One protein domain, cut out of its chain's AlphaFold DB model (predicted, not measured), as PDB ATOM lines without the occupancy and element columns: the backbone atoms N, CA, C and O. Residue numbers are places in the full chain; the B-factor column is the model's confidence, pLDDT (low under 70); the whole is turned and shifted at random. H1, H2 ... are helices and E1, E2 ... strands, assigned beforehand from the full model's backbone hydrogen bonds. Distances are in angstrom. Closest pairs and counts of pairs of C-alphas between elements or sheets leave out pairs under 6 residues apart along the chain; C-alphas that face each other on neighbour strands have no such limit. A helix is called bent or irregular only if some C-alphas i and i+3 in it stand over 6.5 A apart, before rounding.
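What this domain is: This is residues 2 to 37 and 64 to 84 of the 84 residues of an uncharacterized protein of Betaproteobacteria bacterium (UniProt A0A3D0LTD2). This is a loose, open arch: two helices, H1 and H2, make a V that is joined where H1 ends and near where H2 begins, and a small bent-back strand loop, residues 7 to 16 with E1 in it, stands at the other end, away from both helices. The 57 printed residues have one named strand and two named helices, in the order E1, H1, H2 along the chain. The class is mostly helix, though under half of the printed residues are in named elements. The whole is only just loose, close to compact, with a radius of gyration of the C-alphas of 12.4 A and spans of 33 by 23 by 22 A.

How they stand to each other: Begin at residue 2 and read through residues 2 to 13, a stretch with no named element, whose C-alphas lie 13 to 20 A from the mean of all C-alphas. In it, residues 7 to 8 make a short antiparallel pairing with residues 14 to 16, which are E1; E1 pairs with no named strand. A tight link of 4 residues leads from there to H1, residues 21 to 29, yet E1 and H1 are apart. Past the cut, look at H2, residues 71 to 82, which touches H1 with residues 74 to 78 alone. The closest C-alphas of the two helices are those of Asp 29 and Val 74, 6.2 A apart. H1 and H2 run opposite ways at a steep tilt of 41 degrees. E1 and H2 are apart. In H2 every O i to N i+4 pair is within hydrogen-bond range, and in H1 3 of 5 are.

Where its parts are: Find C-alpha 14 at (128.842, 157.098, 149.858), where E1 begins; it ends at residue 16. Next find C-alpha 21 at (143.019, 153.272, 151.902); from there H1 runs 11.9 A to C-alpha 29. H1 is neither bent nor irregular, but only just: C-alphas 23 and 26 are 6.2 A apart. H2, the longest helix with 12 residues, runs 16.7 A from C-alpha 71 to C-alpha 82 at (133.468, 146.706, 148.171).

The domain as a whole: The two C-alphas farthest apart are those of Pro 10 and Phe 67, at 34.1 A. Residues 38 to 63 are not printed, and C-alphas 37 and 64 are 10.3 A apart across this cut, which lies in the link from H1 to H2. The printed part ends at residue 84, the chain's last. The mean pLDDT of the printed part is 82.5; look for values under 70 at residue 3, residues 36 to 37, residues 64 to 66 and residues 83 to 84 of this model.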
ATOM      1  N   ARG A   2     135.769 165.301 157.986       71.06
ATOM      2  CA  ARG A   2     134.809 166.344 157.578       71.06
ATOM      3  C   ARG A   2     133.958 165.811 156.429       71.06
ATOM      4  O   ARG A   2     134.506 165.175 155.539       71.06
ATOM      5  N   LEU A   3     132.659 166.116 156.433       67.69
ATOM      6  CA  LEU A   3     131.724 165.711 155.370       67.69
ATOM      7  C   LEU A   3     132.195 166.139 153.974       67.69
ATOM      8  O   LEU A   3     132.068 165.374 153.033       67.69
ATOM      9  N   ALA A   4     132.819 167.315 153.865       79.38
ATOM     10  CA  ALA A   4     133.346 167.858 152.611       79.38
ATOM     11  C   ALA A   4     134.476 167.033 151.960       79.38
ATOM     12  O   ALA A   4     134.953 167.408 150.898       79.38
ATOM     13  N   GLN A   5     134.959 165.975 152.615       86.06
ATOM     14  CA  GLN A   5     135.991 165.088 152.075       86.06
ATOM     15  C   GLN A   5     135.407 163.778 151.526       86.06
ATOM     16  O   GLN A   5     136.150 163.007 150.937       86.06
ATOM     17  N   MET A   6     134.118 163.506 151.754       91.44
ATOM     18  CA  MET A   6     133.443 162.313 151.244       91.44
ATOM     19  C   MET A   6     132.864 162.565 149.860       91.44
ATOM     20  O   MET A   6     132.303 163.635 149.620       91.44
ATOM     21  N   ASP A   7     132.891 161.531 149.026       90.94
ATOM     22  CA  ASP A   7     132.234 161.546 147.724       90.94
ATOM     23  C   ASP A   7     130.960 160.708 147.753       90.94
ATOM     24  O   ASP A   7     130.895 159.634 148.370       90.94
ATOM     25  N   PHE A   8     129.951 161.199 147.039       91.06
ATOM     26  CA  PHE A   8     128.637 160.582 146.934       91.06
ATOM     27  C   PHE A   8     128.259 160.362 145.469       91.06
ATOM     28  O   PHE A   8     128.611 161.160 144.600       91.06
ATOM     29  N   ASP A   9     127.525 159.287 145.195       89.62
ATOM     30  CA  ASP A   9     126.909 159.067 143.888       89.62
ATOM     31  C   ASP A   9     125.705 160.017 143.660       89.62
ATOM     32  O   ASP A   9     125.258 160.699 144.591       89.62
ATOM     33  N   PRO A  10     125.124 160.070 142.442       94.81
ATOM     34  CA  PRO A  10     123.956 160.912 142.156       94.81
ATOM     35  C   PRO A  10     122.700 160.586 142.982       94.81
ATOM     36  O   PRO A  10     121.767 161.385 143.015       94.81
ATOM     37  N   MET A  11     122.651 159.419 143.633       92.19
ATOM     38  CA  MET A  11     121.572 159.008 144.532       92.19
ATOM     39  C   MET A  11     121.878 159.328 146.005       92.19
ATOM     40  O   MET A  11     121.081 158.987 146.878       92.19
ATOM     41  N   GLY A  12     123.012 159.975 146.292       88.31
ATOM     42  CA  GLY A  12     123.438 160.349 147.637       88.31
ATOM     43  C   GLY A  12     124.087 159.218 148.441       88.31
ATOM     44  O   GLY A  12     124.148 159.309 149.667       88.31
ATOM     45  N   ARG A  13     124.562 158.141 147.803       86.38
ATOM     46  CA  ARG A  13     125.249 157.022 148.478       86.38
ATOM     47  C   ARG A  13     126.751 157.273 148.551       86.38
ATOM     48  O   ARG A  13     127.333 157.784 147.604       86.38
ATOM     49  N   ILE A  14     127.399 156.871 149.646       86.69
ATOM     50  CA  ILE A  14     128.842 157.098 149.858       86.69
ATOM     51  C   ILE A  14     129.684 156.209 148.932       86.69
ATOM     52  O   ILE A  14     129.750 154.988 149.120       86.69
ATOM     53  N   VAL A  15     130.449 156.822 148.030       88.94
ATOM     54  CA  VAL A  15     131.420 156.124 147.170       88.94
ATOM     55  C   VAL A  15     132.848 156.231 147.709       88.94
ATOM     56  O   VAL A  15     133.549 155.216 147.707       88.94
ATOM     57  N   ASP A  16     133.216 157.347 148.345       88.75
ATOM     58  CA  ASP A  16     134.503 157.532 149.037       88.75
ATOM     59  C   ASP A  16     134.303 158.162 150.427       88.75
ATOM     60  O   ASP A  16     133.480 159.052 150.622       88.75
ATOM     61  N   PHE A  17     135.067 157.692 151.412       87.75
ATOM     62  CA  PHE A  17     135.078 158.234 152.770       87.75
ATOM     63  C   PHE A  17     136.032 159.428 152.942       87.75
ATOM     64  O   PHE A  17     136.051 160.025 154.022       87.75
ATOM     65  N   GLY A  18     136.843 159.764 151.934       90.31
ATOM     66  CA  GLY A  18     137.823 160.850 152.032       90.31
ATOM     67  C   GLY A  18     139.017 160.509 152.915       90.31
ATOM     68  O   GLY A  18     139.638 161.389 153.519       90.31
ATOM     69  N   VAL A  19     139.299 159.214 153.065       88.12
ATOM     70  CA  VAL A  19     140.368 158.680 153.909       88.12
ATOM     71  C   VAL A  19     141.204 157.731 153.067       88.12
ATOM     72  O   VAL A  19     140.670 156.824 152.438       88.12
ATOM     73  N   ALA A  20     142.524 157.919 153.095       89.69
ATOM     74  CA  ALA A  20     143.456 157.062 152.375       89.69
ATOM     75  C   ALA A  20     143.266 155.577 152.748       89.69
ATOM     76  O   ALA A  20     143.025 155.236 153.911       89.69
ATOM     77  N   GLY A  21     143.351 154.692 151.749       85.88
ATOM     78  CA  GLY A  21     143.019 153.272 151.902       85.88
ATOM     79  C   GLY A  21     143.883 152.533 152.930       85.88
ATOM     80  O   GLY A  21     143.384 151.662 153.638       85.88
ATOM     81  N   ASP A  22     145.147 152.927 153.070       89.62
ATOM     82  CA  ASP A  22     146.096 152.436 154.076       89.62
ATOM     83  C   ASP A  22     145.687 152.790 155.516       89.62
ATOM     84  O   ASP A  22     145.963 152.035 156.446       89.62
ATOM     85  N   ARG A  23     144.978 153.907 155.706       89.31
ATOM     86  CA  ARG A  23     144.386 154.311 156.987       89.31
ATOM     87  C   ARG A  23     143.003 153.712 157.200       89.31
ATOM     88  O   ARG A  23     142.640 153.418 158.336       89.31
ATOM     89  N   LEU A  24     142.227 153.538 156.134       88.81
ATOM     90  CA  LEU A  24     140.867 153.010 156.205       88.81
ATOM     91  C   LEU A  24     140.846 151.495 156.464       88.81
ATOM     92  O   LEU A  24     140.067 151.028 157.292       88.81
ATOM     93  N   ALA A  25     141.724 150.733 155.808       90.06
ATOM     94  CA  ALA A  25     141.819 149.283 155.963       90.06
ATOM     95  C   ALA A  25     141.985 148.822 157.428       90.06
ATOM     96  O   ALA A  25     141.145 148.040 157.876       90.06
ATOM     97  N   PRO A  26     142.956 149.323 158.221       90.31
ATOM     98  CA  PRO A  26     143.115 148.896 159.611       90.31
ATOM     99  C   PRO A  26     141.931 149.300 160.501       90.31
ATOM    100  O   PRO A  26     141.620 148.602 161.466       90.31
ATOM    101  N   LEU A  27     141.235 150.400 160.186       86.62
ATOM    102  CA  LEU A  27     140.019 150.794 160.903       86.62
ATOM    103  C   LEU A  27     138.884 149.802 160.646       86.62
ATOM    104  O   LEU A  27     138.211 149.397 161.595       86.62
ATOM    105  N   ILE A  28     138.710 149.375 159.393       88.69
ATOM    106  CA  ILE A  28     137.737 148.341 159.035       88.69
ATOM    107  C   ILE A  28     138.097 147.020 159.718       88.69
ATOM    108  O   ILE A  28     137.246 146.402 160.358       88.69
ATOM    109  N   ASP A  29     139.370 146.628 159.643       89.12
ATOM    110  CA  ASP A  29     139.864 145.366 160.197       89.12
ATOM    111  C   ASP A  29     139.757 145.313 161.727       89.12
ATOM    112  O   ASP A  29     139.607 144.233 162.299       89.12
ATOM    113  N   SER A  30     139.759 146.470 162.398       86.62
ATOM    114  CA  SER A  30     139.543 146.548 163.845       86.62
ATOM    115  C   SER A  30     138.127 146.159 164.281       86.62
ATOM    116  O   SER A  30     137.914 145.877 165.460       86.62
ATOM    117  N   GLY A  31     137.137 146.221 163.382       81.56
ATOM    118  CA  GLY A  31     135.722 145.985 163.681       81.56
ATOM    119  C   GLY A  31     135.054 147.044 164.575       81.56
ATOM    120  O   GLY A  31     133.831 147.148 164.580       81.56
ATOM    121  N   LYS A  32     135.826 147.874 165.288       80.00
ATOM    122  CA  LYS A  32     135.322 148.857 166.261       80.00
ATOM    123  C   LYS A  32     134.305 149.850 165.685       80.00
ATOM    124  O   LYS A  32     133.315 150.088 166.367       80.00
ATOM    125  N   PRO A  33     134.472 150.404 164.465       83.38
ATOM    126  CA  PRO A  33     133.493 151.341 163.906       83.38
ATOM    127  C   PRO A  33     132.104 150.736 163.664       83.38
ATOM    128  O   PRO A  33     131.132 151.476 163.564       83.38
ATOM    129  N   PHE A  34     132.008 149.407 163.563       78.25
ATOM    130  CA  PHE A  34     130.752 148.684 163.332       78.25
ATOM    131  C   PHE A  34     130.129 148.169 164.631       78.25
ATOM    132  O   PHE A  34     128.986 147.714 164.623       78.25
ATOM    133  N   GLN A  35     130.869 148.235 165.741       73.31
ATOM    134  CA  GLN A  35     130.356 147.869 167.048       73.31
ATOM    135  C   GLN A  35     129.400 148.957 167.540       73.31
ATOM    136  O   GLN A  35     129.740 150.133 167.642       73.31
ATOM    137  N   THR A  36     128.188 148.544 167.875       69.19
ATOM    138  CA  THR A  36     127.183 149.405 168.496       69.19
ATOM    139  C   THR A  36     127.266 149.281 170.015       69.19
ATOM    140  O   THR A  36     127.622 148.228 170.541       69.19
ATOM    141  N   SER A  37     126.896 150.335 170.741       59.88
ATOM    142  CA  SER A  37     126.961 150.411 172.211       59.88
ATOM    143  C   SER A  37     125.992 149.479 172.960       59.88
ATOM    144  O   SER A  37     125.893 149.566 174.179       59.88
ATOM    145  N   SER A  64     123.132 143.344 163.652       61.19
ATOM    146  CA  SER A  64     123.639 144.352 164.585       61.19
ATOM    147  C   SER A  64     124.818 143.758 165.357       61.19
ATOM    148  O   SER A  64     124.727 142.620 165.818       61.19
ATOM    149  N   PHE A  65     125.903 144.516 165.534       68.75
ATOM    150  CA  PHE A  65     127.057 144.089 166.334       68.75
ATOM    151  C   PHE A  65     127.066 144.802 167.698       68.75
ATOM    152  O   PHE A  65     127.805 145.769 167.877       68.75
ATOM    153  N   PRO A  66     126.250 144.401 168.694       67.44
ATOM    154  CA  PRO A  66     126.376 144.911 170.065       67.44
ATOM    155  C   PRO A  66     127.606 144.336 170.797       67.44
ATOM    156  O   PRO A  66     127.823 144.606 171.973       67.44
ATOM    157  N   PHE A  67     128.407 143.528 170.107       70.06
ATOM    158  CA  PHE A  67     129.612 142.860 170.578       70.06
ATOM    159  C   PHE A  67     130.769 143.137 169.613       70.06
ATOM    160  O   PHE A  67     130.564 143.586 168.484       70.06
ATOM    161  N   SER A  68     131.995 142.852 170.049       77.50
ATOM    162  CA  SER A  68     133.169 142.949 169.182       77.50
ATOM    163  C   SER A  68     133.075 141.955 168.021       77.50
ATOM    164  O   SER A  68     132.789 140.776 168.225       77.50
ATOM    165  N   LEU A  69     133.315 142.440 166.802       81.56
ATOM    166  CA  LEU A  69     133.183 141.645 165.583       81.56
ATOM    167  C   LEU A  69     134.212 140.509 165.546       81.56
ATOM    168  O   LEU A  69     135.393 140.706 165.836       81.56
ATOM    169  N   SER A  70     133.776 139.325 165.113       86.56
ATOM    170  CA  SER A  70     134.688 138.232 164.784       86.56
ATOM    171  C   SER A  70     135.382 138.477 163.437       86.56
ATOM    172  O   SER A  70     134.949 139.294 162.623       86.56
ATOM    173  N   ARG A  71     136.425 137.693 163.128       88.50
ATOM    174  CA  ARG A  71     137.072 137.727 161.799       88.50
ATOM    175  C   ARG A  71     136.092 137.453 160.652       88.50
ATOM    176  O   ARG A  71     136.246 138.013 159.568       88.50
ATOM    177  N   ALA A  72     135.093 136.597 160.877       88.19
ATOM    178  CA  ALA A  72     134.067 136.306 159.881       88.19
ATOM    179  C   ALA A  72     133.142 137.512 159.653       88.19
ATOM    180  O   ALA A  72     132.814 137.819 158.507       88.19
ATOM    181  N   ASP A  73     132.790 138.231 160.721       85.81
ATOM    182  CA  ASP A  73     131.959 139.434 160.635       85.81
ATOM    183  C   ASP A  73     132.696 140.566 159.905       85.81
ATOM    184  O   ASP A  73     132.150 141.147 158.971       85.81
ATOM    185  N   VAL A  74     133.974 140.801 160.231       88.25
ATOM    186  CA  VAL A  74     134.828 141.771 159.516       88.25
ATOM    187  C   VAL A  74     134.921 141.432 158.024       88.25
ATOM    188  O   VAL A  74     134.819 142.313 157.171       88.25
ATOM    189  N   LYS A  75     135.047 140.146 157.670       88.81
ATOM    190  CA  LYS A  75     135.049 139.708 156.264       88.81
ATOM    191  C   LYS A  75     133.723 140.012 155.559       88.81
ATOM    192  O   LYS A  75     133.743 140.367 154.381       88.81
ATOM    193  N   CYS A  76     132.591 139.871 156.248       85.62
ATOM    194  CA  CYS A  76     131.278 140.232 155.713       85.62
ATOM    195  C   CYS A  76     131.187 141.741 155.448       85.62
ATOM    196  O   CYS A  76     130.894 142.152 154.327       85.62
ATOM    197  N   VAL A  77     131.565 142.551 156.438       85.06
ATOM    198  CA  VAL A  77     131.614 144.015 156.331       85.06
ATOM    199  C   VAL A  77     132.486 144.463 155.158       85.06
ATOM    200  O   VAL A  77     132.069 145.296 154.357       85.06
ATOM    201  N   ARG A  78     133.676 143.867 154.983       86.94
ATOM    202  CA  ARG A  78     134.545 144.179 153.837       86.94
ATOM    203  C   ARG A  78     133.860 143.914 152.504       86.94
ATOM    204  O   ARG A  78     133.976 144.735 151.605       86.94
ATOM    205  N   LYS A  79     133.137 142.802 152.364       85.12
ATOM    206  CA  LYS A  79     132.389 142.518 151.131       85.12
ATOM    207  C   LYS A  79     131.317 143.574 150.878       85.12
ATOM    208  O   LYS A  79     131.224 144.066 149.764       85.12
ATOM    209  N   GLN A  80     130.566 143.958 151.908       81.38
ATOM    210  CA  GLN A  80     129.508 144.968 151.801       81.38
ATOM    211  C   GLN A  80     130.047 146.358 151.424       81.38
ATOM    212  O   GLN A  80     129.373 147.096 150.719       81.38
ATOM    213  N   LEU A  81     131.270 146.704 151.840       80.81
ATOM    214  CA  LEU A  81     131.918 147.975 151.486       80.81
ATOM    215  C   LEU A  81     132.563 147.995 150.093       80.81
ATOM    216  O   LEU A  81     132.857 149.079 149.595       80.81
ATOM    217  N   VAL A  82     132.832 146.830 149.497       71.88
ATOM    218  CA  VAL A  82     133.468 146.706 148.171       71.88
ATOM    219  C   VAL A  82     132.424 146.500 147.068       71.88
ATOM    220  O   VAL A  82     132.645 146.928 145.943       71.88
ATOM    221  N   ASN A  83     131.268 145.911 147.391       57.28
ATOM    222  CA  ASN A  83     130.144 145.717 146.466       57.28
ATOM    223  C   ASN A  83     129.234 146.965 146.356       57.28
ATOM    224  O   ASN A  83     128.010 146.834 146.364       57.28
ATOM    225  N   LYS A  84     129.836 148.160 146.318       53.56
ATOM    226  CA  LYS A  84     129.124 149.443 146.200       53.56
ATOM    227  C   LYS A  84     128.454 149.610 144.841       53.56
ATOM    228  O   LYS A  84     129.110 149.277 143.830       53.56
TER     229      LYS A  84